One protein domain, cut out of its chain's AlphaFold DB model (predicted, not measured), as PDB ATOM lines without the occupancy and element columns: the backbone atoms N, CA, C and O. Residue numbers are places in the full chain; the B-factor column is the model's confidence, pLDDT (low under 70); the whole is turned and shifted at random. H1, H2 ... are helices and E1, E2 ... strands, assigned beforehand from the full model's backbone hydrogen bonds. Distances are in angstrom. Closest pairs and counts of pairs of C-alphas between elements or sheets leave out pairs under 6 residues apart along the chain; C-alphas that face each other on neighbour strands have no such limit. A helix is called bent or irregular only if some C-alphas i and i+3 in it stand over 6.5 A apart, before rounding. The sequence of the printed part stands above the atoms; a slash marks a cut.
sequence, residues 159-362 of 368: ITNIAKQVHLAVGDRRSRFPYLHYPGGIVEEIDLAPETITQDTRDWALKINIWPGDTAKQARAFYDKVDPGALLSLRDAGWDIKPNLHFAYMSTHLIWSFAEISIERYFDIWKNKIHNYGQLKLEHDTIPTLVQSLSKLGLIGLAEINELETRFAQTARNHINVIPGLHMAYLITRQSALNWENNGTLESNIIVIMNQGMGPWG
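What this domain is: This is residues 159 to 362 of the 368 residues of an uncharacterized protein of Candidatus Marinimicrobia bacterium CG1_02_48_14 (UniProt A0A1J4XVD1). One long, strongly twisted sheet is built along E8, a strand that runs through the middle: a meander, E1 E2 E3 E4, each the antiparallel neighbour of the one before, joins its last residues, E7 its first, and E5, with E6 beyond, its other side. Helices cover both faces, H1, H4 and H8 on one and H6 on the opposite one, with the H5 and H6 hairpin toward one end of the domain and H7 at the other. The 204 printed residues hold eight named helices and eight named strands, H1 E1 E2 E3 E4 H2 H3 E5 E6 H4 E7 H5 H6 E8 H7 H8, in a mixed class with an antiparallel, branched sheet. The whole is compact, with radius of gyration of the C-alphas 18.5 A, yet elongated, spanning 61 by 38 by 30 A.

How they stand to each other: Begin at E8, residues 319 to 333. On one side lie E7, residues 278 to 281, and E4, residues 204 to 210; on the other lies E5, residues 239 to 249. Look within hydrogen-bond range for N 280 and O 320, 2.8 A, N 208 and O 330, 2.9 A, and N 240 and O 329, 2.8 A. E6, residues 252 to 256, makes a hairpin with E5, N 247 and O 255 being 2.8 A apart. From E4 go to E3, residues 189 to 196, by N 193 and O 207, 2.9 A, then to E2, residues 179 to 181, by N 180 and O 190, 2.8 A, and to edge strand E1, residues 169 to 171, by N 171 and O 179, 2.9 A. The hub H8, residues 346 to 361, lies over E4 and E8 at a height of 9.7 A over the sheet; it is irregular, C-alphas 357 and 360 being 7.2 A apart. It touches H1, residues 159 to 165, about perpendicular at 82 degrees, and H3, residues 228 to 233; the closest C-alphas are Ile 162 and Glu 347, 5.9 A, and Ala 230 and Pro 360, 5.0 A. H7, residues 334 to 342, only just touches H8, only at the corner, with 3 pairs of C-alphas within 8 A. H4, residues 263 to 271, lies over E5 and E8, on the same face as H8. On the opposite face H6, residues 302 to 313, runs along E5; it touches H5, residues 286 to 296, at a shallow tilt of 15 degrees, C-alphas Val 291 and Ile 305 being closest at 6.3 A. H2, residues 216 to 225, is on the sheet, its C-alpha 216 being 5.4 A from C-alpha 323 of E8. Every O i to N i+4 pair is within hydrogen-bond range in H1, H2, H3, H5, H6 and H7, against 4 of 5 in H4 and 10 of 12 in H8.

Where its parts are: Find C-alpha 159, where H1 begins, at (3.529, 27.615, 118.203). E8 runs 42.9 A from C-alpha 319 at (8.427, 63.210, 125.225) to C-alpha 333 at (-7.073, 28.819, 104.749). E5 is 30.1 A long, and H8, 24.7 A long, ends at (15.645, 42.063, 106.374).

The domain as a whole: The two C-alphas farthest apart, His 284 and Asn 343, are 61.6 A apart. The printed part has no cut, and no link is long. Look for pLDDT under 70 at residues 172 to 176 and 198 to 202; the mean of the printed part is 91.1.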
ATOM      1  N   ILE A 159       2.443  26.676 117.885       92.75
ATOM      2  CA  ILE A 159       3.529  27.615 118.203       92.75
ATOM      3  C   ILE A 159       4.545  26.994 119.162       92.75
ATOM      4  O   ILE A 159       5.744  27.150 118.960       92.75
ATOM      5  N   THR A 160       4.097  26.237 120.166       87.00
ATOM      6  CA  THR A 160       4.996  25.546 121.105       87.00
ATOM      7  C   THR A 160       5.854  24.489 120.416       87.00
ATOM      8  O   THR A 160       7.037  24.351 120.733       87.00
ATOM      9  N   ASN A 161       5.289  23.752 119.463       87.75
ATOM     10  CA  ASN A 161       6.038  22.779 118.674       87.75
ATOM     11  C   ASN A 161       7.057  23.465 117.765       87.75
ATOM     12  O   ASN A 161       8.220  23.060 117.750       87.75
ATOM     13  N   ILE A 162       6.651  24.530 117.068       94.44
ATOM     14  CA  ILE A 162       7.556  25.327 116.233       94.44
ATOM     15  C   ILE A 162       8.695  25.883 117.086       94.44
ATOM     16  O   ILE A 162       9.852  25.694 116.735       94.44
ATOM     17  N   ALA A 163       8.392  26.485 118.240       91.94
ATOM     18  CA  ALA A 163       9.381  27.046 119.159       91.94
ATOM     19  C   ALA A 163      10.468  26.033 119.539       91.94
ATOM     20  O   ALA A 163      11.650  26.369 119.540       91.94
ATOM     21  N   LYS A 164      10.083  24.775 119.798       89.50
ATOM     22  CA  LYS A 164      11.030  23.681 120.057       89.50
ATOM     23  C   LYS A 164      11.901  23.369 118.840       89.50
ATOM     24  O   LYS A 164      13.099  23.181 119.012       89.50
ATOM     25  N   GLN A 165      11.311  23.318 117.643       91.62
ATOM     26  CA  GLN A 165      12.030  23.040 116.393       91.62
ATOM     27  C   GLN A 165      13.034  24.142 116.039       91.62
ATOM     28  O   GLN A 165      14.111  23.841 115.542       91.62
ATOM     29  N   VAL A 166      12.693  25.406 116.310       91.94
ATOM     30  CA  VAL A 166      13.533  26.565 115.962       91.94
ATOM     31  C   VAL A 166      14.315  27.144 117.147       91.94
ATOM     32  O   VAL A 166      14.933  28.196 117.027       91.94
ATOM     33  N   HIS A 167      14.299  26.465 118.297       92.19
ATOM     34  CA  HIS A 167      15.000  26.862 119.525       92.19
ATOM     35  C   HIS A 167      14.671  28.282 120.026       92.19
ATOM     36  O   HIS A 167      15.549  29.022 120.475       92.19
ATOM     37  N   LEU A 168      13.392  28.657 119.988       92.25
ATOM     38  CA  LEU A 168      12.884  29.931 120.501       92.25
ATOM     39  C   LEU A 168      11.978  29.729 121.719       92.25
ATOM     40  O   LEU A 168      11.509  28.628 122.004       92.25
ATOM     41  N   ALA A 169      11.724  30.816 122.448       90.75
ATOM     42  CA  ALA A 169      10.770  30.816 123.549       90.75
ATOM     43  C   ALA A 169       9.348  31.097 123.044       90.75
ATOM     44  O   ALA A 169       9.147  31.866 122.101       90.75
ATOM     45  N   VAL A 170       8.361  30.507 123.717       88.81
ATOM     46  CA  VAL A 170       6.946  30.852 123.542       88.81
ATOM     47  C   VAL A 170       6.588  31.914 124.566       88.81
ATOM     48  O   VAL A 170       6.847  31.737 125.759       88.81
ATOM     49  N   GLY A 171       5.980  32.999 124.107       82.56
ATOM     50  CA  GLY A 171       5.368  33.986 124.980       82.56
ATOM     51  C   GLY A 171       3.862  33.775 125.105       82.56
ATOM     52  O   GLY A 171       3.203  33.261 124.197       82.56
ATOM     53  N   ASP A 172       3.318  34.194 126.244       66.81
ATOM     54  CA  ASP A 172       1.879  34.249 126.478       66.81
ATOM     55  C   ASP A 172       1.520  35.612 127.075       66.81
ATOM     56  O   ASP A 172       1.987  36.000 128.151       66.81
ATOM     57  N   ARG A 173       0.683  36.358 126.359       67.06
ATOM     58  CA  ARG A 173       0.018  37.540 126.896       67.06
ATOM     59  C   ARG A 173      -1.381  37.065 127.268       67.06
ATOM     60  O   ARG A 173      -2.133  36.723 126.369       67.06
ATOM     61  N   ARG A 174      -1.737  37.103 128.562       44.69
ATOM     62  CA  ARG A 174      -2.994  36.578 129.159       44.69
ATOM     63  C   ARG A 174      -4.313  36.905 128.417       44.69
ATOM     64  O   ARG A 174      -5.332  36.319 128.751       44.69
ATOM     65  N   SER A 175      -4.318  37.828 127.454       47.94
ATOM     66  CA  SER A 175      -5.468  38.242 126.640       47.94
ATOM     67  C   SER A 175      -5.218  38.247 125.119       47.94
ATOM     68  O   SER A 175      -6.030  38.802 124.380       47.94
ATOM     69  N   ARG A 176      -4.103  37.684 124.627       66.44
ATOM     70  CA  ARG A 176      -3.754  37.660 123.193       66.44
ATOM     71  C   ARG A 176      -3.434  36.250 122.691       66.44
ATOM     72  O   ARG A 176      -3.619  35.251 123.378       66.44
ATOM     73  N   PHE A 177      -2.977  36.204 121.448       83.00
ATOM     74  CA  PHE A 177      -2.554  35.015 120.737       83.00
ATOM     75  C   PHE A 177      -1.194  34.502 121.235       83.00
ATOM     76  O   PHE A 177      -0.365  35.296 121.693       83.00
ATOM     77  N   PRO A 178      -0.948  33.181 121.162       86.44
ATOM     78  CA  PRO A 178       0.372  32.616 121.411       86.44
ATOM     79  C   PRO A 178       1.365  33.129 120.364       86.44
ATOM     80  O   PRO A 178       1.034  33.212 119.179       86.44
ATOM     81  N   TYR A 179       2.590  33.426 120.790       92.31
ATOM     82  CA  TYR A 179       3.617  33.956 119.898       92.31
ATOM     83  C   TYR A 179       4.995  33.352 120.155       92.31
ATOM     84  O   TYR A 179       5.322  32.921 121.265       92.31
ATOM     85  N   LEU A 180       5.810  33.340 119.106       93.00
ATOM     86  CA  LEU A 180       7.242  33.083 119.186       93.00
ATOM     87  C   LEU A 180       7.951  34.374 119.572       93.00
ATOM     88  O   LEU A 180       7.793  35.393 118.898       93.00
ATOM     89  N   HIS A 181       8.756  34.317 120.628       91.56
ATOM     90  CA  HIS A 181       9.644  35.411 120.987       91.56
ATOM     91  C   HIS A 181      10.909  35.350 120.124       91.56
ATOM     92  O   HIS A 181      11.728  34.434 120.260       91.56
ATOM     93  N   TYR A 182      11.083  36.340 119.251       87.38
ATOM     94  CA  TYR A 182      12.197  36.434 118.318       87.38
ATOM     95  C   TYR A 182      13.167  37.550 118.742       87.38
ATOM     96  O   TYR A 182      12.837  38.725 118.625       87.38
ATOM     97  N   PRO A 183      14.397  37.257 119.195       80.19
ATOM     98  CA  PRO A 183      15.328  38.281 119.685       80.19
ATOM     99  C   PRO A 183      16.040  39.063 118.556       80.19
ATOM    100  O   PRO A 183      17.184  39.486 118.707       80.19
ATOM    101  N   GLY A 184      15.391  39.254 117.403       73.44
ATOM    102  CA  GLY A 184      16.009  39.793 116.184       73.44
ATOM    103  C   GLY A 184      16.098  41.317 116.103       73.44
ATOM    104  O   GLY A 184      16.685  41.849 115.162       73.44
ATOM    105  N   GLY A 185      15.496  42.039 117.049       84.38
ATOM    106  CA  GLY A 185      15.596  43.498 117.166       84.38
ATOM    107  C   GLY A 185      14.869  44.315 116.089       84.38
ATOM    108  O   GLY A 185      14.838  45.531 116.219       84.38
ATOM    109  N   ILE A 186      14.283  43.680 115.066       93.44
ATOM    110  CA  ILE A 186      13.354  44.281 114.082       93.44
ATOM    111  C   ILE A 186      11.918  43.843 114.376       93.44
ATOM    112  O   ILE A 186      11.009  44.666 114.406       93.44
ATOM    113  N   VAL A 187      11.753  42.546 114.629       92.56
ATOM    114  CA  VAL A 187      10.536  41.893 115.110       92.56
ATOM    115  C   VAL A 187      10.894  41.240 116.434       92.56
ATOM    116  O   VAL A 187      11.969  40.649 116.539       92.56
ATOM    117  N   GLU A 188      10.015  41.367 117.421       90.19
ATOM    118  CA  GLU A 188      10.140  40.683 118.716       90.19
ATOM    119  C   GLU A 188       9.141  39.535 118.871       90.19
ATOM    120  O   GLU A 188       9.408  38.577 119.593       90.19
ATOM    121  N   GLU A 189       8.011  39.597 118.166       91.44
ATOM    122  CA  GLU A 189       6.914  38.645 118.308       91.44
ATOM    123  C   GLU A 189       6.366  38.248 116.937       91.44
ATOM    124  O   GLU A 189       6.131  39.102 116.080       91.44
ATOM    125  N   ILE A 190       6.161  36.944 116.749       93.81
ATOM    126  CA  ILE A 190       5.442  36.374 115.607       93.81
ATOM    127  C   ILE A 190       4.306  35.536 116.180       93.81
ATOM    128  O   ILE A 190       4.574  34.533 116.846       93.81
ATOM    129  N   ASP A 191       3.060  35.940 115.949       93.06
ATOM    130  CA  ASP A 191       1.902  35.236 116.500       93.06
ATOM    131  C   ASP A 191       1.170  34.373 115.469       93.06
ATOM    132  O   ASP A 191       1.320  34.540 114.256       93.06
ATOM    133  N   LEU A 192       0.414  33.404 115.990       93.94
ATOM    134  CA  LEU A 192      -0.503  32.565 115.227       93.94
ATOM    135  C   LEU A 192      -1.877  32.621 115.885       93.94
ATOM    136  O   LEU A 192      -2.043  32.231 117.045       93.94
ATOM    137  N   ALA A 193      -2.866  33.071 115.125       92.38
ATOM    138  CA  ALA A 193      -4.207  33.332 115.619       92.38
ATOM    139  C   ALA A 193      -5.280  32.698 114.727       92.38
ATOM    140  O   ALA A 193      -5.113  32.671 113.507       92.38
ATOM    141  N   PRO A 194      -6.415  32.250 115.287       92.25
ATOM    142  CA  PRO A 194      -7.596  31.980 114.485       92.25
ATOM    143  C   PRO A 194      -8.296  33.286 114.081       92.25
ATOM    144  O   PRO A 194      -8.655  34.114 114.927       92.25
ATOM    145  N   GLU A 195      -8.545  33.428 112.785       90.94
ATOM    146  CA  GLU A 195      -9.300  34.524 112.180       90.94
ATOM    147  C   GLU A 195     -10.653  34.001 111.688       90.94
ATOM    148  O   GLU A 195     -10.711  33.018 110.950       90.94
ATOM    149  N   THR A 196     -11.746  34.655 112.078       85.12
ATOM    150  CA  THR A 196     -13.076  34.367 111.523       85.12
ATOM    151  C   THR A 196     -13.217  35.091 110.185       85.12
ATOM    152  O   THR A 196     -13.082  36.311 110.143       85.12
ATOM    153  N   ILE A 197     -13.499  34.360 109.101       77.38
ATOM    154  CA  ILE A 197     -13.549  34.935 107.743       77.38
ATOM    155  C   ILE A 197     -14.894  35.621 107.485       77.38
ATOM    156  O   ILE A 197     -14.934  36.739 106.980       77.38
ATOM    157  N   THR A 198     -16.005  34.981 107.856       66.94
ATOM    158  CA  THR A 198     -17.330  35.615 107.830       66.94
ATOM    159  C   THR A 198     -18.125  35.222 109.069       66.94
ATOM    160  O   THR A 198     -18.029  34.089 109.547       66.94
ATOM    161  N   GLN A 199     -18.916  36.159 109.597       60.00
ATOM    162  CA  GLN A 199     -19.800  35.882 110.733       60.00
ATOM    163  C   GLN A 199     -20.901  34.874 110.359       60.00
ATOM    164  O   GLN A 199     -21.313  34.082 111.206       60.00
ATOM    165  N   ASP A 200     -21.295  34.839 109.082       58.03
ATOM    166  CA  ASP A 200     -22.409  34.029 108.591       58.03
ATOM    167  C   ASP A 200     -22.030  32.556 108.366       58.03
ATOM    168  O   ASP A 200     -22.803  31.661 108.707       58.03
ATOM    169  N   THR A 201     -20.832  32.267 107.837       59.31
ATOM    170  CA  THR A 201     -20.399  30.878 107.575       59.31
ATOM    171  C   THR A 201     -19.707  30.218 108.765       59.31
ATOM    172  O   THR A 201     -19.509  29.000 108.761       59.31
ATOM    173  N   ARG A 202     -19.313  31.007 109.781       66.69
ATOM    174  CA  ARG A 202     -18.406  30.588 110.869       66.69
ATOM    175  C   ARG A 202     -17.125  29.916 110.358       66.69
ATOM    176  O   ARG A 202     -16.532  29.104 111.068       66.69
ATOM    177  N   ASP A 203     -16.717  30.212 109.126       82.81
ATOM    178  CA  ASP A 203     -15.482  29.671 108.577       82.81
ATOM    179  C   ASP A 203     -14.274  30.410 109.158       82.81
ATOM    180  O   ASP A 203     -14.364  31.578 109.559       82.81
ATOM    181  N   TRP A 204     -13.146  29.712 109.230       92.00
ATOM    182  CA  TRP A 204     -11.948  30.210 109.894       92.00
ATOM    183  C   TRP A 204     -10.702  30.065 109.025       92.00
ATOM    184  O   TRP A 204     -10.609  29.223 108.137       92.00
ATOM    185  N   ALA A 205      -9.715  30.902 109.304       95.31
ATOM    186  CA  ALA A 205      -8.355  30.790 108.804       95.31
ATOM    187  C   ALA A 205      -7.385  30.858 109.983       95.31
ATOM    188  O   ALA A 205      -7.739  31.319 111.071       95.31
ATOM    189  N   LEU A 206      -6.149  30.418 109.768       96.19
ATOM    190  CA  LEU A 206      -5.053  30.807 110.645       96.19
ATOM    191  C   LEU A 206      -4.414  32.066 110.084       96.19
ATOM    192  O   LEU A 206      -4.243  32.199 108.874       96.19
ATOM    193  N   LYS A 207      -4.035  32.972 110.968       96.31
ATOM    194  CA  LYS A 207      -3.366  34.217 110.632       96.31
ATOM    195  C   LYS A 207      -2.021  34.241 111.325       96.31
ATOM    196  O   LYS A 207      -1.963  34.106 112.545       96.31
ATOM    197  N   ILE A 208      -0.964  34.386 110.539       97.00
ATOM    198  CA  ILE A 208       0.370  34.696 111.048       97.00
ATOM    199  C   ILE A 208       0.492  36.211 111.049       97.00
ATOM    200  O   ILE A 208       0.288  36.811 109.994       97.00
ATOM    201  N   ASN A 209       0.822  36.818 112.189       95.62
ATOM    202  CA  ASN A 209       1.067  38.256 112.263       95.62
ATOM    203  C   ASN A 209       2.519  38.563 112.641       95.62
ATOM    204  O   ASN A 209       3.119  37.903 113.495       95.62
ATOM    205  N   ILE A 210       3.066  39.593 111.994       95.25
ATOM    206  CA  ILE A 210       4.415  40.117 112.205       95.25
ATOM    207  C   ILE A 210       4.328  41.646 112.263       95.25
ATOM    208  O   ILE A 210       3.694  42.270 111.410       95.25
ATOM    209  N   TRP A 211       4.999  42.255 113.242       94.19
ATOM    210  CA  TRP A 211       5.070  43.712 113.397       94.19
ATOM    211  C   TRP A 211       6.517  44.206 113.365       94.19
ATOM    212  O   TRP A 211       7.138  44.378 114.419       94.19
ATOM    213  N   PRO A 212       7.119  44.403 112.178       95.44
ATOM    214  CA  PRO A 212       8.441  44.995 112.114       95.44
ATOM    215  C   PRO A 212       8.360  46.484 112.461       95.44
ATOM    216  O   PRO A 212       7.480  47.218 112.004       95.44
ATOM    217  N   GLY A 213       9.313  46.941 113.269       94.00
ATOM    218  CA  GLY A 213       9.394  48.352 113.630       94.00
ATOM    219  C   GLY A 213       8.399  48.807 114.699       94.00
ATOM    220  O   GLY A 213       8.130  50.002 114.771       94.00
ATOM    221  N   ASP A 214       7.883  47.897 115.530       92.69
ATOM    222  CA  ASP A 214       6.844  48.190 116.540       92.69
ATOM    223  C   ASP A 214       7.337  49.012 117.751       92.69
ATOM    224  O   ASP A 214       6.577  49.389 118.632       92.69
ATOM    225  N   THR A 215       8.624  49.356 117.784       93.00
ATOM    226  CA  THR A 215       9.224  50.310 118.722       93.00
ATOM    227  C   THR A 215      10.182  51.233 117.981       93.00
ATOM    228  O   THR A 215      10.716  50.887 116.928       93.00
ATOM    229  N   ALA A 216      10.527  52.387 118.560       92.50
ATOM    230  CA  ALA A 216      11.521  53.290 117.967       92.50
ATOM    231  C   ALA A 216      12.898  52.623 117.738       92.50
ATOM    232  O   ALA A 216      13.637  52.988 116.821       92.50
ATOM    233  N   LYS A 217      13.277  51.646 118.574       93.31
ATOM    234  CA  LYS A 217      14.505  50.858 118.384       93.31
ATOM    235  C   LYS A 217      14.362  49.900 117.199       93.31
ATOM    236  O   LYS A 217      15.246  49.897 116.345       93.31
ATOM    237  N   GLN A 218      13.259  49.156 117.133       94.88
ATOM    238  CA  GLN A 218      12.982  48.252 116.018       94.88
ATOM    239  C   GLN A 218      12.849  48.998 114.694       94.88
ATOM    240  O   GLN A 218      13.401  48.548 113.700       94.88
ATOM    241  N   ALA A 219      12.180  50.155 114.674       95.81
ATOM    242  CA  ALA A 219      11.980  50.944 113.465       95.81
ATOM    243  C   ALA A 219      13.324  51.379 112.867       95.81
ATOM    244  O   ALA A 219      13.551  51.195 111.676       95.81
ATOM    245  N   ARG A 220      14.260  51.857 113.702       94.75
ATOM    246  CA  ARG A 220      15.625  52.180 113.252       94.75
ATOM    247  C   ARG A 220      16.308  50.971 112.620       94.75
ATOM    248  O   ARG A 220      16.744  51.044 111.478       94.75
ATOM    249  N   ALA A 221      16.319  49.838 113.323       94.88
ATOM    250  CA  ALA A 221      16.915  48.611 112.802       94.88
ATOM    251  C   ALA A 221      16.243  48.126 111.502       94.88
ATOM    252  O   ALA A 221      16.927  47.625 110.609       94.88
ATOM    253  N   PHE A 222      14.921  48.282 111.397       96.25
ATOM    254  CA  PHE A 222      14.121  47.887 110.245       96.25
ATOM    255  C   PHE A 222      14.479  48.715 109.015       96.25
ATOM    256  O   PHE A 222      14.965  48.161 108.031       96.25
ATOM    257  N   TYR A 223      14.301  50.039 109.082       95.81
ATOM    258  CA  TYR A 223      14.543  50.923 107.941       95.81
ATOM    259  C   TYR A 223      16.019  50.968 107.531       95.81
ATOM    260  O   TYR A 223      16.297  51.239 106.365       95.81
ATOM    261  N   ASP A 224      16.960  50.637 108.418       94.06
ATOM    262  CA  ASP A 224      18.378  50.512 108.056       94.06
ATOM    263  C   ASP A 224      18.668  49.260 107.210       94.06
ATOM    264  O   ASP A 224      19.490  49.320 106.295       94.06
ATOM    265  N   LYS A 225      17.995  48.129 107.474       94.56
ATOM    266  CA  LYS A 225      18.337  46.821 106.874       94.56
ATOM    267  C   LYS A 225      17.407  46.339 105.771       94.56
ATOM    268  O   LYS A 225      17.830  45.533 104.951       94.56
ATOM    269  N   VAL A 226      16.150  46.766 105.784       95.81
ATOM    270  CA  VAL A 226      15.125  46.221 104.891       95.81
ATOM    271  C   VAL A 226      15.434  46.506 103.417       95.81
ATOM    272  O   VAL A 226      15.770  47.642 103.050       95.81
ATOM    273  N   ASP A 227      15.279  45.471 102.593       95.25
ATOM    274  CA  ASP A 227      15.206  45.527 101.137       95.25
ATOM    275  C   ASP A 227      13.769  45.900 100.712       95.25
ATOM    276  O   ASP A 227      12.837  45.117 100.933       95.25
ATOM    277  N   PRO A 228      13.561  47.088 100.109       91.94
ATOM    278  CA  PRO A 228      12.237  47.534  99.680       91.94
ATOM    279  C   PRO A 228      11.602  46.631  98.618       91.94
ATOM    280  O   PRO A 228      10.399  46.384  98.667       91.94
ATOM    281  N   GLY A 229      12.396  46.127  97.666       93.06
ATOM    282  CA  GLY A 229      11.893  45.275  96.590       93.06
ATOM    283  C   GLY A 229      11.407  43.938  97.138       93.06
ATOM    284  O   GLY A 229      10.298  43.503  96.827       93.06
ATOM    285  N   ALA A 230      12.194  43.337  98.036       95.69
ATOM    286  CA  ALA A 230      11.801  42.109  98.719       95.69
ATOM    287  C   ALA A 230      10.538  42.307  99.574       95.69
ATOM    288  O   ALA A 230       9.631  41.480  99.507       95.69
ATOM    289  N   LEU A 231      10.437  43.412 100.328       95.25
ATOM    290  CA  LEU A 231       9.264  43.711 101.158       95.25
ATOM    291  C   LEU A 231       7.986  43.821 100.320       95.25
ATOM    292  O   LEU A 231       6.981  43.201 100.655       95.25
ATOM    293  N   LEU A 232       8.024  44.590  99.230       92.62
ATOM    294  CA  LEU A 232       6.850  44.805  98.385       92.62
ATOM    295  C   LEU A 232       6.441  43.530  97.632       92.62
ATOM    296  O   LEU A 232       5.246  43.268  97.500       92.62
ATOM    297  N   SER A 233       7.406  42.690  97.235       95.19
ATOM    298  CA  SER A 233       7.133  41.405  96.570       95.19
ATOM    299  C   SER A 233       6.381  40.391  97.443       95.19
ATOM    300  O   SER A 233       5.757  39.466  96.926       95.19
ATOM    301  N   LEU A 234       6.368  40.568  98.772       96.81
ATOM    302  CA  LEU A 234       5.577  39.712  99.663       96.81
ATOM    303  C   LEU A 234       4.070  39.816  99.393       96.81
ATOM    304  O   LEU A 234       3.348  38.847  99.635       96.81
ATOM    305  N   ARG A 235       3.592  40.944  98.851       95.44
ATOM    306  CA  ARG A 235       2.185  41.097  98.451       95.44
ATOM    307  C   ARG A 235       1.794  40.087  97.377       95.44
ATOM    308  O   ARG A 235       0.743  39.461  97.490       95.44
ATOM    309  N   ASP A 236       2.674  39.858  96.404       94.88
ATOM    310  CA  ASP A 236       2.468  38.865  95.340       94.88
ATOM    311  C   ASP A 236       2.494  37.430  95.886       94.88
ATOM    312  O   ASP A 236       1.883  36.525  95.321       94.88
ATOM    313  N   ALA A 237       3.164  37.222  97.023       94.88
ATOM    314  CA  ALA A 237       3.173  35.954  97.741       94.88
ATOM    315  C   ALA A 237       1.945  35.740  98.648       94.88
ATOM    316  O   ALA A 237       1.826  34.667  99.237       94.88
ATOM    317  N   GLY A 238       1.037  36.717  98.758       96.38
ATOM    318  CA  GLY A 238      -0.190  36.624  99.556       96.38
ATOM    319  C   GLY A 238      -0.127  37.290 100.934       96.38
ATOM    320  O   GLY A 238      -1.031  37.083 101.742       96.38
ATOM    321  N   TRP A 239       0.909  38.086 101.219       97.88
ATOM    322  CA  TRP A 239       0.962  38.887 102.443       97.88
ATOM    323  C   TRP A 239       0.112  40.156 102.332       97.88
ATOM    324  O   TRP A 239       0.222  40.920 101.373       97.88
ATOM    325  N   ASP A 240      -0.676  40.419 103.369       96.06
ATOM    326  CA  ASP A 240      -1.281  41.723 103.622       96.06
ATOM    327  C   ASP A 240      -0.279  42.583 104.400       96.06
ATOM    328  O   ASP A 240       0.215  42.162 105.447       96.06
ATOM    329  N   ILE A 241       0.054  43.765 103.882       95.75
ATOM    330  CA  ILE A 241       1.029  44.677 104.490       95.75
ATOM    331  C   ILE A 241       0.376  46.038 104.643       95.75
ATOM    332  O   ILE A 241      -0.022  46.662 103.656       95.75
ATOM    333  N   LYS A 242       0.301  46.508 105.885       94.81
ATOM    334  CA  LYS A 242      -0.385  47.744 106.247       94.81
ATOM    335  C   LYS A 242       0.506  48.663 107.077       94.81
ATOM    336  O   LYS A 242       1.321  48.180 107.872       94.81
ATOM    337  N   PRO A 243       0.341  49.989 106.931       95.69
ATOM    338  CA  PRO A 243       0.858  50.946 107.897       95.69
ATOM    339  C   PRO A 243       0.422  50.585 109.324       95.69
ATOM    340  O   PRO A 243      -0.722  50.203 109.550       95.69
ATOM    341  N   ASN A 244       1.330  50.727 110.288       95.31
ATOM    342  CA  ASN A 244       1.047  50.587 111.719       95.31
ATOM    343  C   ASN A 244       1.697  51.751 112.485       95.31
ATOM    344  O   ASN A 244       2.444  51.554 113.447       95.31
ATOM    345  N   LEU A 245       1.470  52.980 112.008       96.81
ATOM    346  CA  LEU A 245       1.961  54.180 112.680       96.81
ATOM    347  C   LEU A 245       1.251  54.328 114.019       96.81
ATOM    348  O   LEU A 245       0.024  54.378 114.080       96.81
ATOM    349  N   HIS A 246       2.027  54.461 115.083       96.44
ATOM    350  CA  HIS A 246       1.488  54.699 116.409       96.44
ATOM    351  C   HIS A 246       2.411  55.585 117.240       96.44
ATOM    352  O   HIS A 246       3.582  55.812 116.916       96.44
ATOM    353  N   PHE A 247       1.850  56.110 118.322       96.44
ATOM    354  CA  PHE A 247       2.517  57.021 119.232       96.44
ATOM    355  C   PHE A 247       2.526  56.441 120.633       96.44
ATOM    356  O   PHE A 247       1.498  55.995 121.149       96.44
ATOM    357  N   ALA A 248       3.692  56.470 121.263       94.25
ATOM    358  CA  ALA A 248       3.893  55.881 122.576       94.25
ATOM    359  C   ALA A 248       4.544  56.859 123.554       94.25
ATOM    360  O   ALA A 248       5.235  57.806 123.174       94.25
ATOM    361  N   TYR A 249       4.349  56.584 124.838       91.12
ATOM    362  CA  TYR A 249       5.122  57.166 125.929       91.12
ATOM    363  C   TYR A 249       5.661  56.020 126.776       91.12
ATOM    364  O   TYR A 249       4.883  55.190 127.250       91.12
ATOM    365  N   MET A 250       6.984  55.957 126.955       85.12
ATOM    366  CA  MET A 250       7.642  54.782 127.540       85.12
ATOM    367  C   MET A 250       7.223  53.492 126.799       85.12
ATOM    368  O   MET A 250       7.285  53.454 125.573       85.12
ATOM    369  N   SER A 251       6.795  52.453 127.522       74.81
ATOM    370  CA  SER A 251       6.320  51.179 126.970       74.81
ATOM    371  C   SER A 251       4.815  51.153 126.677       74.81
ATOM    372  O   SER A 251       4.263  50.090 126.406       74.81
ATOM    373  N   THR A 252       4.117  52.288 126.787       82.75
ATOM    374  CA  THR A 252       2.667  52.355 126.575       82.75
ATOM    375  C   THR A 252       2.369  52.966 125.216       82.75
ATOM    376  O   THR A 252       2.636  54.146 124.988       82.75
ATOM    377  N   HIS A 253       1.792  52.165 124.324       83.19
ATOM    378  CA  HIS A 253       1.251  52.638 123.053       83.19
ATOM    379  C   HIS A 253      -0.089  53.324 123.339       83.19
ATOM    380  O   HIS A 253      -0.945  52.755 124.019       83.19
ATOM    381  N   LEU A 254      -0.228  54.576 122.910       85.94
ATOM    382  CA  LEU A 254      -1.328  55.450 123.320       85.94
ATOM    383  C   LEU A 254      -2.295  55.767 122.185       85.94
ATOM    384  O   LEU A 254      -3.475  55.947 122.461       85.94
ATOM    385  N   ILE A 255      -1.793  55.872 120.955       92.50
ATOM    386  CA  ILE A 255      -2.554  56.315 119.781       92.50
ATOM    387  C   ILE A 255      -2.074  55.504 118.583       92.50
ATOM    388  O   ILE A 255      -0.863  55.396 118.387       92.50
ATOM    389  N   TRP A 256      -2.994  54.990 117.771       92.94
ATOM    390  CA  TRP A 256      -2.703  54.378 116.474       92.94
ATOM    391  C   TRP A 256      -3.327  55.219 115.372       92.94
ATOM    392  O   TRP A 256      -4.425  55.737 115.545       92.94
ATOM    393  N   SER A 257      -2.623  55.343 114.252       90.81
ATOM    394  CA  SER A 257      -3.174  55.939 113.046       90.81
ATOM    395  C   SER A 257      -3.820  54.883 112.167       90.81
ATOM    396  O   SER A 257      -3.230  53.830 111.912       90.81
ATOM    397  N   PHE A 258      -4.999  55.217 111.650       85.44
ATOM    398  CA  PHE A 258      -5.738  54.406 110.685       85.44
ATOM    399  C   PHE A 258      -5.804  55.064 109.300       85.44
ATOM    400  O   PHE A 258      -6.697  54.765 108.510       85.44
ATOM    401  N   ALA A 259      -4.881  55.984 109.000       80.62
ATOM    402  CA  ALA A 259      -4.873  56.702 107.732       80.62
ATOM    403  C   ALA A 259      -4.688  55.763 106.522       80.62
ATOM    404  O   ALA A 259      -3.782  54.928 106.485       80.62
ATOM    405  N   GLU A 260      -5.525  55.951 105.500       84.31
ATOM    406  CA  GLU A 260      -5.488  55.185 104.252       84.31
ATOM    407  C   GLU A 260      -4.434  55.755 103.292       84.31
ATOM    408  O   GLU A 260      -4.717  56.549 102.394       84.31
ATOM    409  N   ILE A 261      -3.183  55.351 103.498       91.69
ATOM    410  CA  ILE A 261      -2.055  55.661 102.619       91.69
ATOM    411  C   ILE A 261      -1.513  54.370 102.002       91.69
ATOM    412  O   ILE A 261      -1.503  53.321 102.650       91.69
ATOM    413  N   SER A 262      -1.050  54.426 100.748       92.38
ATOM    414  CA  SER A 262      -0.438  53.247 100.127       92.38
ATOM    415  C   SER A 262       0.825  52.838 100.887       92.38
ATOM    416  O   SER A 262       1.565  53.688 101.398       92.38
ATOM    417  N   ILE A 263       1.089  51.534 100.947       92.56
ATOM    418  CA  ILE A 263       2.248  51.002 101.665       92.56
ATOM    419  C   ILE A 263       3.568  51.503 101.069       92.56
ATOM    420  O   ILE A 263       4.498  51.804 101.813       92.56
ATOM    421  N   GLU A 264       3.631  51.675  99.749       93.69
ATOM    422  CA  GLU A 264       4.787  52.216  99.033       93.69
ATOM    423  C   GLU A 264       5.072  53.646  99.496       93.69
ATOM    424  O   GLU A 264       6.186  53.967  99.912       93.69
ATOM    425  N   ARG A 265       4.035  54.495  99.517       94.75
ATOM    426  CA  ARG A 265       4.179  55.885  99.947       94.75
ATOM    427  C   ARG A 265       4.524  55.987 101.429       94.75
ATOM    428  O   ARG A 265       5.378  56.796 101.791       94.75
ATOM    429  N   TYR A 266       3.871  55.191 102.274       95.44
ATOM    430  CA  TYR A 266       4.166  55.127 103.703       95.44
ATOM    431  C   TYR A 266       5.629  54.755 103.944       95.44
ATOM    432  O   TYR A 266       6.343  55.455 104.658       95.44
ATOM    433  N   PHE A 267       6.090  53.688 103.297       93.25
ATOM    434  CA  PHE A 267       7.456  53.206 103.418       93.25
ATOM    435  C   PHE A 267       8.478  54.251 102.942       93.25
ATOM    436  O   PHE A 267       9.445  54.524 103.655       93.25
ATOM    437  N   ASP A 268       8.236  54.891 101.794       94.25
ATOM    438  CA  ASP A 268       9.117  55.925 101.241       94.25
ATOM    439  C   ASP A 268       9.289  57.123 102.174       94.25
ATOM    440  O   ASP A 268      10.390  57.674 102.265       94.25
ATOM    441  N   ILE A 269       8.230  57.530 102.882       95.94
ATOM    442  CA  ILE A 269       8.302  58.641 103.840       95.94
ATOM    443  C   ILE A 269       9.355  58.362 104.912       95.94
ATOM    444  O   ILE A 269      10.168  59.236 105.230       95.94
ATOM    445  N   TRP A 270       9.366  57.144 105.447       95.81
ATOM    446  CA  TRP A 270      10.235  56.778 106.560       95.81
ATOM    447  C   TRP A 270      11.627  56.349 106.101       95.81
ATOM    448  O   TRP A 270      12.622  56.819 106.657       95.81
ATOM    449  N   LYS A 271      11.723  55.526 105.047       93.50
ATOM    450  CA  LYS A 271      13.004  55.055 104.494       93.50
ATOM    451  C   LYS A 271      13.847  56.215 103.966       93.50
ATOM    452  O   LYS A 271      15.043  56.274 104.250       93.50
ATOM    453  N   ASN A 272      13.224  57.167 103.264       94.38
ATOM    454  CA  ASN A 272      13.914  58.332 102.699       94.38
ATOM    455  C   ASN A 272      13.985  59.521 103.669       94.38
ATOM    456  O   ASN A 272      14.417  60.603 103.276       94.38
ATOM    457  N   LYS A 273      13.579  59.331 104.935       93.00
ATOM    458  CA  LYS A 273      13.624  60.352 105.997       93.00
ATOM    459  C   LYS A 273      12.909  61.657 105.616       93.00
ATOM    460  O   LYS A 273      13.340  62.740 106.002       93.00
ATOM    461  N   ILE A 274      11.796  61.556 104.884       93.62
ATOM    462  CA  ILE A 274      10.905  62.694 104.596       93.62
ATOM    463  C   ILE A 274      10.305  63.226 105.906       93.62
ATOM    464  O   ILE A 274      10.061  64.425 106.040       93.62
ATOM    465  N   HIS A 275      10.110  62.339 106.888       93.00
ATOM    466  CA  HIS A 275       9.732  62.682 108.253       93.00
ATOM    467  C   HIS A 275      10.636  61.982 109.276       93.00
ATOM    468  O   HIS A 275      11.027  60.828 109.095       93.00
ATOM    469  N   ASN A 276      10.932  62.665 110.384       91.25
ATOM    470  CA  ASN A 276      11.686  62.084 111.496       91.25
ATOM    471  C   ASN A 276      10.787  61.213 112.381       91.25
ATOM    472  O   ASN A 276       9.619  61.526 112.606       91.25
ATOM    473  N   TYR A 277      11.344  60.143 112.935       94.50
ATOM    474  CA  TYR A 277      10.659  59.273 113.886       94.50
ATOM    475  C   TYR A 277      11.555  58.946 115.082       94.50
ATOM    476  O   TYR A 277      12.744  59.272 115.099       94.50
ATOM    477  N   GLY A 278      10.982  58.294 116.090       93.62
ATOM    478  CA  GLY A 278      11.624  58.042 117.371       93.62
ATOM    479  C   GLY A 278      11.183  59.039 118.436       93.62
ATOM    480  O   GLY A 278      10.069  59.560 118.388       93.62
ATOM    481  N   GLN A 279      12.040  59.259 119.428       95.12
ATOM    482  CA  GLN A 279      11.702  60.080 120.583       95.12
ATOM    483  C   GLN A 279      11.840  61.569 120.257       95.12
ATOM    484  O   GLN A 279      12.937  62.047 119.970       95.12
ATOM    485  N   LEU A 280      10.739  62.304 120.371       94.19
ATOM    486  CA  LEU A 280      10.694  63.758 120.277       94.19
ATOM    487  C   LEU A 280      10.444  64.331 121.668       94.19
ATOM    488  O   LEU A 280       9.524  63.906 122.367       94.19
ATOM    489  N   LYS A 281      11.262  65.300 122.079       94.44
ATOM    490  CA  LYS A 281      11.027  66.054 123.312       94.44
ATOM    491  C   LYS A 281       9.785  66.928 123.131       94.44
ATOM    492  O   LYS A 281       9.643  67.564 122.090       94.44
ATOM    493  N   LEU A 282       8.904  66.942 124.130       92.94
ATOM    494  CA  LEU A 282       7.711  67.783 124.111       92.94
ATOM    495  C   LEU A 282       8.057  69.187 124.606       92.94
ATOM    496  O   LEU A 282       8.404  69.394 125.767       92.94
ATOM    497  N   GLU A 283       7.965  70.132 123.682       90.88
ATOM    498  CA  GLU A 283       8.049  71.575 123.872       90.88
ATOM    499  C   GLU A 283       6.742  72.197 123.345       90.88
ATOM    500  O   GLU A 283       5.911  71.492 122.765       90.88
ATOM    501  N   HIS A 284       6.538  73.501 123.556       84.94
ATOM    502  CA  HIS A 284       5.262  74.178 123.269       84.94
ATOM    503  C   HIS A 284       4.720  73.887 121.853       84.94
ATOM    504  O   HIS A 284       3.542  73.576 121.692       84.94
ATOM    505  N   ASP A 285       5.594  73.892 120.841       90.44
ATOM    506  CA  ASP A 285       5.204  73.745 119.432       90.44
ATOM    507  C   ASP A 285       5.382  72.324 118.871       90.44
ATOM    508  O   ASP A 285       5.110  72.088 117.689       90.44
ATOM    509  N   THR A 286       5.817  71.354 119.689       92.38
ATOM    510  CA  THR A 286       6.111  69.993 119.209       92.38
ATOM    511  C   THR A 286       4.872  69.315 118.635       92.38
ATOM    512  O   THR A 286       4.933  68.790 117.525       92.38
ATOM    513  N   ILE A 287       3.747  69.323 119.363       93.81
ATOM    514  CA  ILE A 287       2.509  68.671 118.906       93.81
ATOM    515  C   ILE A 287       1.901  69.397 117.697       93.81
ATOM    516  O   ILE A 287       1.658  68.712 116.703       93.81
ATOM    517  N   PRO A 288       1.735  70.737 117.690       94.19
ATOM    518  CA  PRO A 288       1.259  71.452 116.503       94.19
ATOM    519  C   PRO A 288       2.101  71.190 115.246       94.19
ATOM    520  O   PRO A 288       1.552  70.926 114.177       94.19
ATOM    521  N   THR A 289       3.434  71.192 115.377       94.62
ATOM    522  CA  THR A 289       4.347  70.942 114.249       94.62
ATOM    523  C   THR A 289       4.239  69.498 113.760       94.62
ATOM    524  O   THR A 289       4.172  69.249 112.555       94.62
ATOM    525  N   LEU A 290       4.184  68.539 114.691       95.31
ATOM    526  CA  LEU A 290       4.022  67.123 114.374       95.31
ATOM    527  C   LEU A 290       2.695  66.867 113.650       95.31
ATOM    528  O   LEU A 290       2.691  66.236 112.596       95.31
ATOM    529  N   VAL A 291       1.592  67.408 114.174       95.31
ATOM    530  CA  VAL A 291       0.259  67.305 113.571       95.31
ATOM    531  C   VAL A 291       0.257  67.887 112.163       95.31
ATOM    532  O   VAL A 291      -0.142  67.207 111.222       95.31
ATOM    533  N   GLN A 292       0.748  69.116 111.985       95.69
ATOM    534  CA  GLN A 292       0.774  69.762 110.674       95.69
ATOM    535  C   GLN A 292       1.547  68.927 109.643       95.69
ATOM    536  O   GLN A 292       1.093  68.738 108.512       95.69
ATOM    537  N   SER A 293       2.715  68.423 110.043       95.69
ATOM    538  CA  SER A 293       3.611  67.651 109.189       95.69
ATOM    539  C   SER A 293       3.001  66.306 108.778       95.69
ATOM    540  O   SER A 293       2.934  65.987 107.587       95.69
ATOM    541  N   LEU A 294       2.485  65.538 109.742       96.12
ATOM    542  CA  LEU A 294       1.894  64.223 109.490       96.12
ATOM    543  C   LEU A 294       0.577  64.315 108.711       96.12
ATOM    544  O   LEU A 294       0.374  63.535 107.781       96.12
ATOM    545  N   SER A 295      -0.278  65.297 109.013       95.25
ATOM    546  CA  SER A 295      -1.520  65.534 108.265       95.25
ATOM    547  C   SER A 295      -1.242  65.901 106.810       95.25
ATOM    548  O   SER A 295      -1.889  65.381 105.904       95.25
ATOM    549  N   LYS A 296      -0.226  66.739 106.551       95.38
ATOM    550  CA  LYS A 296       0.187  67.089 105.180       95.38
ATOM    551  C   LYS A 296       0.683  65.874 104.391       95.38
ATOM    552  O   LYS A 296       0.531  65.830 103.172       95.38
ATOM    553  N   LEU A 297       1.282  64.905 105.076       95.62
ATOM    554  CA  LEU A 297       1.727  63.642 104.487       95.62
ATOM    555  C   LEU A 297       0.603  62.599 104.372       95.62
ATOM    556  O   LEU A 297       0.852  61.527 103.824       95.62
ATOM    557  N   GLY A 298      -0.604  62.901 104.862       94.69
ATOM    558  CA  GLY A 298      -1.733  61.971 104.885       94.69
ATOM    559  C   GLY A 298      -1.540  60.808 105.862       94.69
ATOM    560  O   GLY A 298      -2.097  59.740 105.646       94.69
ATOM    561  N   LEU A 299      -0.716  60.984 106.901       96.00
ATOM    562  CA  LEU A 299      -0.375  59.931 107.864       96.00
ATOM    563  C   LEU A 299      -1.301  59.880 109.080       96.00
ATOM    564  O   LEU A 299      -1.245  58.904 109.820       96.00
ATOM    565  N   ILE A 300      -2.101  60.918 109.314       95.56
ATOM    566  CA  ILE A 300      -3.073  61.011 110.412       95.56
ATOM    567  C   ILE A 300      -4.313  61.778 109.939       95.56
ATOM    568  O   ILE A 300      -4.211  62.622 109.043       95.56
ATOM    569  N   GLY A 301      -5.467  61.491 110.541       92.12
ATOM    570  CA  GLY A 301      -6.723  62.204 110.331       92.12
ATOM    571  C   GLY A 301      -7.155  63.008 111.560       92.12
ATOM    572  O   GLY A 301      -6.433  63.139 112.546       92.12
ATOM    573  N   LEU A 302      -8.367  63.566 111.508       90.69
ATOM    574  CA  LEU A 302      -8.898  64.426 112.574       90.69
ATOM    575  C   LEU A 302      -9.012  63.702 113.928       90.69
ATOM    576  O   LEU A 302      -8.819  64.322 114.972       90.69
ATOM    577  N   ALA A 303      -9.311  62.400 113.914       91.38
ATOM    578  CA  ALA A 303      -9.423  61.598 115.128       91.38
ATOM    579  C   ALA A 303      -8.078  61.512 115.865       91.38
ATOM    580  O   ALA A 303      -8.006  61.852 117.046       91.38
ATOM    581  N   GLU A 304      -7.001  61.154 115.160       93.50
ATOM    582  CA  GLU A 304      -5.663  61.057 115.749       93.50
ATOM    583  C   GLU A 304      -5.133  62.417 116.219       93.50
ATOM    584  O   GLU A 304      -4.442  62.485 117.234       93.50
ATOM    585  N   ILE A 305      -5.467  63.507 115.514       92.75
ATOM    586  CA  ILE A 305      -5.101  64.873 115.924       92.75
ATOM    587  C   ILE A 305      -5.670  65.184 117.312       92.75
ATOM    588  O   ILE A 305      -4.922  65.580 118.209       92.75
ATOM    589  N   ASN A 306      -6.968  64.940 117.515       92.19
ATOM    590  CA  ASN A 306      -7.623  65.180 118.803       92.19
ATOM    591  C   ASN A 306      -7.021  64.310 119.920       92.19
ATOM    592  O   ASN A 306      -6.853  64.762 121.060       92.19
ATOM    593  N   GLU A 307      -6.668  63.058 119.607       93.62
ATOM    594  CA  GLU A 307      -6.015  62.177 120.572       93.62
ATOM    595  C   GLU A 307      -4.603  62.654 120.928       93.62
ATOM    596  O   GLU A 307      -4.236  62.625 122.104       93.62
ATOM    597  N   LEU A 308      -3.818  63.131 119.956       93.00
ATOM    598  CA  LEU A 308      -2.467  63.658 120.188       93.00
ATOM    599  C   LEU A 308      -2.497  64.870 121.124       93.00
ATOM    600  O   LEU A 308      -1.693  64.955 122.057       93.00
ATOM    601  N   GLU A 309      -3.459  65.771 120.936       89.25
ATOM    602  CA  GLU A 309      -3.658  66.911 121.833       89.25
ATOM    603  C   GLU A 309      -4.023  66.454 123.252       89.25
ATOM    604  O   GLU A 309      -3.366  66.829 124.229       89.25
ATOM    605  N   THR A 310      -5.017  65.573 123.371       90.62
ATOM    606  CA  THR A 310      -5.535  65.110 124.669       90.62
ATOM    607  C   THR A 310      -4.511  64.272 125.441       90.62
ATOM    608  O   THR A 310      -4.370  64.393 126.660       90.62
ATOM    609  N   ARG A 311      -3.781  63.386 124.755       91.00
ATOM    610  CA  ARG A 311      -2.881  62.407 125.385       91.00
ATOM    611  C   ARG A 311      -1.458  62.921 125.563       91.00
ATOM    612  O   ARG A 311      -0.747  62.360 126.393       91.00
ATOM    613  N   PHE A 312      -1.028  63.951 124.835       90.06
ATOM    614  CA  PHE A 312       0.328  64.491 124.964       90.06
ATOM    615  C   PHE A 312       0.347  65.976 125.317       90.06
ATOM    616  O   PHE A 312       0.939  66.310 126.343       90.06
ATOM    617  N   ALA A 313      -0.316  66.845 124.545       81.75
ATOM    618  CA  ALA A 313      -0.231  68.298 124.747       81.75
ATOM    619  C   ALA A 313      -0.817  68.758 126.094       81.75
ATOM    620  O   ALA A 313      -0.267  69.642 126.744       81.75
ATOM    621  N   GLN A 314      -1.898  68.123 126.552       84.12
ATOM    622  CA  GLN A 314      -2.596  68.481 127.795       84.12
ATOM    623  C   GLN A 314      -2.098  67.694 129.020       84.12
ATOM    624  O   GLN A 314      -2.837  67.468 129.979       84.12
ATOM    625  N   THR A 315      -0.854  67.205 128.990       87.44
ATOM    626  CA  THR A 315      -0.341  66.265 129.998       87.44
ATOM    627  C   THR A 315       1.071  66.624 130.452       87.44
ATOM    628  O   THR A 315       1.795  67.322 129.755       87.44
ATOM    629  N   ALA A 316       1.505  66.105 131.603       87.50
ATOM    630  CA  ALA A 316       2.855  66.333 132.133       87.50
ATOM    631  C   ALA A 316       3.956  65.482 131.454       87.50
ATOM    632  O   ALA A 316       5.054  65.332 131.994       87.50
ATOM    633  N   ARG A 317       3.670  64.859 130.301       91.56
ATOM    634  CA  ARG A 317       4.647  64.041 129.567       91.56
ATOM    635  C   ARG A 317       5.741  64.935 128.985       91.56
ATOM    636  O   ARG A 317       5.470  66.026 128.504       91.56
ATOM    637  N   ASN A 318       6.979  64.447 128.986       93.50
ATOM    638  CA  ASN A 318       8.146  65.202 128.507       93.50
ATOM    639  C   ASN A 318       8.647  64.767 127.118       93.50
ATOM    640  O   ASN A 318       9.543  65.400 126.557       93.50
ATOM    641  N   HIS A 319       8.099  63.689 126.561       94.25
ATOM    642  CA  HIS A 319       8.427  63.210 125.225       94.25
ATOM    643  C   HIS A 319       7.253  62.454 124.601       94.25
ATOM    644  O   HIS A 319       6.303  62.065 125.282       94.25
ATOM    645  N   ILE A 320       7.360  62.223 123.300       95.25
ATOM    646  CA  ILE A 320       6.506  61.343 122.507       95.25
ATOM    647  C   ILE A 320       7.404  60.469 121.637       95.25
ATOM    648  O   ILE A 320       8.390  60.948 121.080       95.25
ATOM    649  N   ASN A 321       7.081  59.187 121.522       96.25
ATOM    650  CA  ASN A 321       7.713  58.295 120.560       96.25
ATOM    651  C   ASN A 321       6.819  58.193 119.329       96.25
ATOM    652  O   ASN A 321       5.702  57.700 119.438       96.25
ATOM    653  N   VAL A 322       7.321  58.632 118.177       96.88
ATOM    654  CA  VAL A 322       6.693  58.405 116.869       96.88
ATOM    655  C   VAL A 322       7.226  57.083 116.325       96.88
ATOM    656  O   VAL A 322       8.437  56.960 116.115       96.88
ATOM    657  N   ILE A 323       6.358  56.089 116.135       97.00
ATOM    658  CA  ILE A 323       6.760  54.720 115.794       97.00
ATOM    659  C   ILE A 323       6.147  54.322 114.443       97.00
ATOM    660  O   ILE A 323       4.955  54.027 114.370       97.00
ATOM    661  N   PRO A 324       6.947  54.312 113.363       96.56
ATOM    662  CA  PRO A 324       6.473  54.029 112.015       96.56
ATOM    663  C   PRO A 324       6.536  52.531 111.701       96.56
ATOM    664  O   PRO A 324       7.198  52.109 110.748       96.56
ATOM    665  N   GLY A 325       5.878  51.723 112.530       95.69
ATOM    666  CA  GLY A 325       5.823  50.276 112.350       95.69
ATOM    667  C   GLY A 325       5.011  49.869 111.120       95.69
ATOM    668  O   GLY A 325       4.306  50.687 110.512       95.69
ATOM    669  N   LEU A 326       5.090  48.583 110.784       95.62
ATOM    670  CA  LEU A 326       4.183  47.922 109.847       95.62
ATOM    671  C   LEU A 326       3.436  46.795 110.548       95.62
ATOM    672  O   LEU A 326       3.918  46.227 111.526       95.62
ATOM    673  N   HIS A 327       2.269  46.459 110.015       95.12
ATOM    674  CA  HIS A 327       1.600  45.198 110.286       95.12
ATOM    675  C   HIS A 327       1.663  44.347 109.024       95.12
ATOM    676  O   HIS A 327       1.319  44.806 107.937       95.12
ATOM    677  N   MET A 328       2.140  43.119 109.175       96.75
ATOM    678  CA  MET A 328       2.207  42.128 108.113       96.75
ATOM    679  C   MET A 328       1.418  40.901 108.543       96.75
ATOM    680  O   MET A 328       1.641  40.375 109.635       96.75
ATOM    681  N   ALA A 329       0.516  40.435 107.685       97.12
ATOM    682  CA  ALA A 329      -0.299  39.264 107.951       97.12
ATOM    683  C   ALA A 329      -0.317  38.292 106.771       97.12
ATOM    684  O   ALA A 329      -0.379  38.700 105.614       97.12
ATOM    685  N   TYR A 330      -0.327  37.000 107.085       97.88
ATOM    686  CA  TYR A 330      -0.535  35.933 106.111       97.88
ATOM    687  C   TYR A 330      -1.693  35.045 106.553       97.88
ATOM    688  O   TYR A 330      -1.717  34.586 107.698       97.88
ATOM    689  N   LEU A 331      -2.641  34.790 105.650       97.06
ATOM    690  CA  LEU A 331      -3.790  33.925 105.913       97.06
ATOM    691  C   LEU A 331      -3.556  32.518 105.361       97.06
ATOM    692  O   LEU A 331      -3.369  32.315 104.164       97.06
ATOM    693  N   ILE A 332      -3.637  31.530 106.245       97.44
ATOM    694  CA  ILE A 332      -3.672  30.110 105.913       97.44
ATOM    695  C   ILE A 332      -5.133  29.677 105.964       97.44
ATOM    696  O   ILE A 332      -5.755  29.678 107.029       97.44
ATOM    697  N   THR A 333      -5.686  29.295 104.817       95.38
ATOM    698  CA  THR A 333      -7.073  28.819 104.749       95.38
ATOM    699  C   THR A 333      -7.278  27.588 105.634       95.38
ATOM    700  O   THR A 333      -6.357  26.780 105.806       95.38
ATOM    701  N   ARG A 334      -8.502  27.386 106.139       94.44
ATOM    702  CA  ARG A 334      -8.888  26.146 106.829       94.44
ATOM    703  C   ARG A 334      -8.479  24.902 106.046       94.44
ATOM    704  O   ARG A 334      -7.898  23.990 106.620       94.44
ATOM    705  N   GLN A 335      -8.739  24.871 104.738       94.69
ATOM    706  CA  GLN A 335      -8.407  23.713 103.907       94.69
ATOM    707  C   GLN A 335      -6.900  23.428 103.900       94.69
ATOM    708  O   GLN A 335      -6.497  22.276 104.057       94.69
ATOM    709  N   SER A 336      -6.066  24.462 103.762       96.50
ATOM    710  CA  SER A 336      -4.609  24.325 103.828       96.50
ATOM    711  C   SER A 336      -4.153  23.829 105.199       96.50
ATOM    712  O   SER A 336      -3.382  22.876 105.263       96.50
ATOM    713  N   ALA A 337      -4.670  24.413 106.286       96.62
ATOM    714  CA  ALA A 337      -4.321  24.014 107.649       96.62
ATOM    715  C   ALA A 337      -4.660  22.537 107.921       96.62
ATOM    716  O   ALA A 337      -3.812  21.794 108.413       96.62
ATOM    717  N   LEU A 338      -5.865  22.096 107.537       94.38
ATOM    718  CA  LEU A 338      -6.300  20.703 107.682       94.38
ATOM    719  C   LEU A 338      -5.464  19.748 106.820       94.38
ATOM    720  O   LEU A 338      -5.037  18.701 107.299       94.38
ATOM    721  N   ASN A 339      -5.184  20.114 105.565       96.19
ATOM    722  CA  ASN A 339      -4.370  19.293 104.667       96.19
ATOM    723  C   ASN A 339      -2.936  19.138 105.184       96.19
ATOM    724  O   ASN A 339      -2.398  18.032 105.189       96.19
ATOM    725  N   TRP A 340      -2.305  20.229 105.623       97.56
ATOM    726  CA  TRP A 340      -0.944  20.174 106.150       97.56
ATOM    727  C   TRP A 340      -0.867  19.383 107.451       97.56
ATOM    728  O   TRP A 340       0.085  18.628 107.635       97.56
ATOM    729  N   GLU A 341      -1.866  19.504 108.327       92.94
ATOM    730  CA  GLU A 341      -1.932  18.735 109.571       92.94
ATOM    731  C   GLU A 341      -2.111  17.235 109.309       92.94
ATOM    732  O   GLU A 341      -1.358  16.432 109.860       92.94
ATOM    733  N   ASN A 342      -3.014  16.856 108.400       86.50
ATOM    734  CA  ASN A 342      -3.217  15.457 107.999       86.50
ATOM    735  C   ASN A 342      -1.962  14.836 107.370       86.50
ATOM    736  O   ASN A 342      -1.710  13.644 107.534       86.50
ATOM    737  N   ASN A 343      -1.159  15.648 106.681       89.19
ATOM    738  CA  ASN A 343       0.095  15.219 106.064       89.19
ATOM    739  C   ASN A 343       1.309  15.330 107.006       89.19
ATOM    740  O   ASN A 343       2.424  15.050 106.578       89.19
ATOM    741  N   GLY A 344       1.136  15.782 108.255       88.88
ATOM    742  CA  GLY A 344       2.241  15.968 109.204       88.88
ATOM    743  C   GLY A 344       3.243  17.067 108.813       88.88
ATOM    744  O   GLY A 344       4.403  17.005 109.202       88.88
ATOM    745  N   THR A 345       2.816  18.061 108.027       95.81
ATOM    746  CA  THR A 345       3.664  19.144 107.476       95.81
ATOM    747  C   THR A 345       3.240  20.545 107.933       95.81
ATOM    748  O   THR A 345       3.732  21.550 107.415       95.81
ATOM    749  N   LEU A 346       2.308  20.643 108.883       96.25
ATOM    750  CA  LEU A 346       1.745  21.911 109.357       96.25
ATOM    751  C   LEU A 346       2.825  22.863 109.888       96.25
ATOM    752  O   LEU A 346       2.964  23.974 109.377       96.25
ATOM    753  N   GLU A 347       3.612  22.424 110.871       95.25
ATOM    754  CA  GLU A 347       4.658  23.240 111.488       95.25
ATOM    755  C   GLU A 347       5.720  23.679 110.467       95.25
ATOM    756  O   GLU A 347       6.074  24.856 110.425       95.25
ATOM    757  N   SER A 348       6.176  22.778 109.587       96.50
ATOM    758  CA  SER A 348       7.181  23.104 108.566       96.50
ATOM    759  C   SER A 348       6.683  24.136 107.552       96.50
ATOM    760  O   SER A 348       7.426  25.050 107.200       96.50
ATOM    761  N   ASN A 349       5.424  24.038 107.110       98.06
ATOM    762  CA  ASN A 349       4.846  25.019 106.187       98.06
ATOM    763  C   ASN A 349       4.687  26.392 106.854       98.06
ATOM    764  O   ASN A 349       5.014  27.411 106.249       98.06
ATOM    765  N   ILE A 350       4.263  26.427 108.122       97.62
ATOM    766  CA  ILE A 350       4.186  27.674 108.894       97.62
ATOM    767  C   ILE A 350       5.577  28.305 109.046       97.62
ATOM    768  O   ILE A 350       5.718  29.507 108.827       97.62
ATOM    769  N   ILE A 351       6.618  27.517 109.343       96.56
ATOM    770  CA  ILE A 351       8.003  28.010 109.429       96.56
ATOM    771  C   ILE A 351       8.470  28.602 108.093       96.56
ATOM    772  O   ILE A 351       9.102  29.658 108.084       96.56
ATOM    773  N   VAL A 352       8.151  27.965 106.959       96.69
ATOM    774  CA  VAL A 352       8.471  28.499 105.622       96.69
ATOM    775  C   VAL A 352       7.810  29.859 105.404       96.69
ATOM    776  O   VAL A 352       8.486  30.793 104.972       96.69
ATOM    777  N   ILE A 353       6.532  29.999 105.762       97.44
ATOM    778  CA  ILE A 353       5.815  31.276 105.660       97.44
ATOM    779  C   ILE A 353       6.457  32.321 106.582       97.44
ATOM    780  O   ILE A 353       6.792  33.411 106.129       97.44
ATOM    781  N   MET A 354       6.733  31.989 107.847       95.69
ATOM    782  CA  MET A 354       7.420  32.897 108.778       95.69
ATOM    783  C   MET A 354       8.783  33.356 108.232       95.69
ATOM    784  O   MET A 354       9.089  34.545 108.260       95.69
ATOM    785  N   ASN A 355       9.587  32.438 107.685       94.44
ATOM    786  CA  ASN A 355      10.870  32.762 107.054       94.44
ATOM    787  C   ASN A 355      10.700  33.684 105.839       94.44
ATOM    788  O   ASN A 355      11.514  34.584 105.646       94.44
ATOM    789  N   GLN A 356       9.654  33.482 105.032       96.00
ATOM    790  CA  GLN A 356       9.341  34.353 103.901       96.00
ATOM    791  C   GLN A 356       9.031  35.779 104.377       96.00
ATOM    792  O   GLN A 356       9.639  36.723 103.880       96.00
ATOM    793  N   GLY A 357       8.163  35.933 105.384       95.38
ATOM    794  CA  GLY A 357       7.802  37.241 105.947       95.38
ATOM    795  C   GLY A 357       8.982  37.994 106.571       95.38
ATOM    796  O   GLY A 357       9.030  39.218 106.514       95.38
ATOM    797  N   MET A 358       9.966  37.271 107.115       94.06
ATOM    798  CA  MET A 358      11.187  37.832 107.716       94.06
ATOM    799  C   MET A 358      12.326  38.070 106.701       94.06
ATOM    800  O   MET A 358      13.316  38.751 106.999       94.06
ATOM    801  N   GLY A 359      12.183  37.522 105.491       93.81
ATOM    802  CA  GLY A 359      13.165  37.569 104.410       93.81
ATOM    803  C   GLY A 359      13.640  38.971 104.006       93.81
ATOM    804  O   GLY A 359      14.849  39.125 103.816       93.81
ATOM    805  N   PRO A 360      12.778  40.010 103.936       95.44
ATOM    806  CA  PRO A 360      13.191  41.337 103.468       95.44
ATOM    807  C   PRO A 360      14.279  42.020 104.306       95.44
ATOM    808  O   PRO A 360      14.897  42.968 103.837       95.44
ATOM    809  N   TRP A 361      14.542  41.570 105.534       93.31
ATOM    810  CA  TRP A 361      15.645  42.063 106.374       93.31
ATOM    811  C   TRP A 361      16.619  40.949 106.785       93.31
ATOM    812  O   TRP A 361      17.350  41.083 107.771       93.31
ATOM    813  N   GLY A 362      16.636  39.845 106.030       86.44
ATOM    814  CA  GLY A 362      17.592  38.745 106.177       86.44
ATOM    815  C   GLY A 362      17.438  37.920 107.456       86.44
ATOM    816  O   GLY A 362      18.345  37.165 107.802       86.44
TER     817      GLY A 362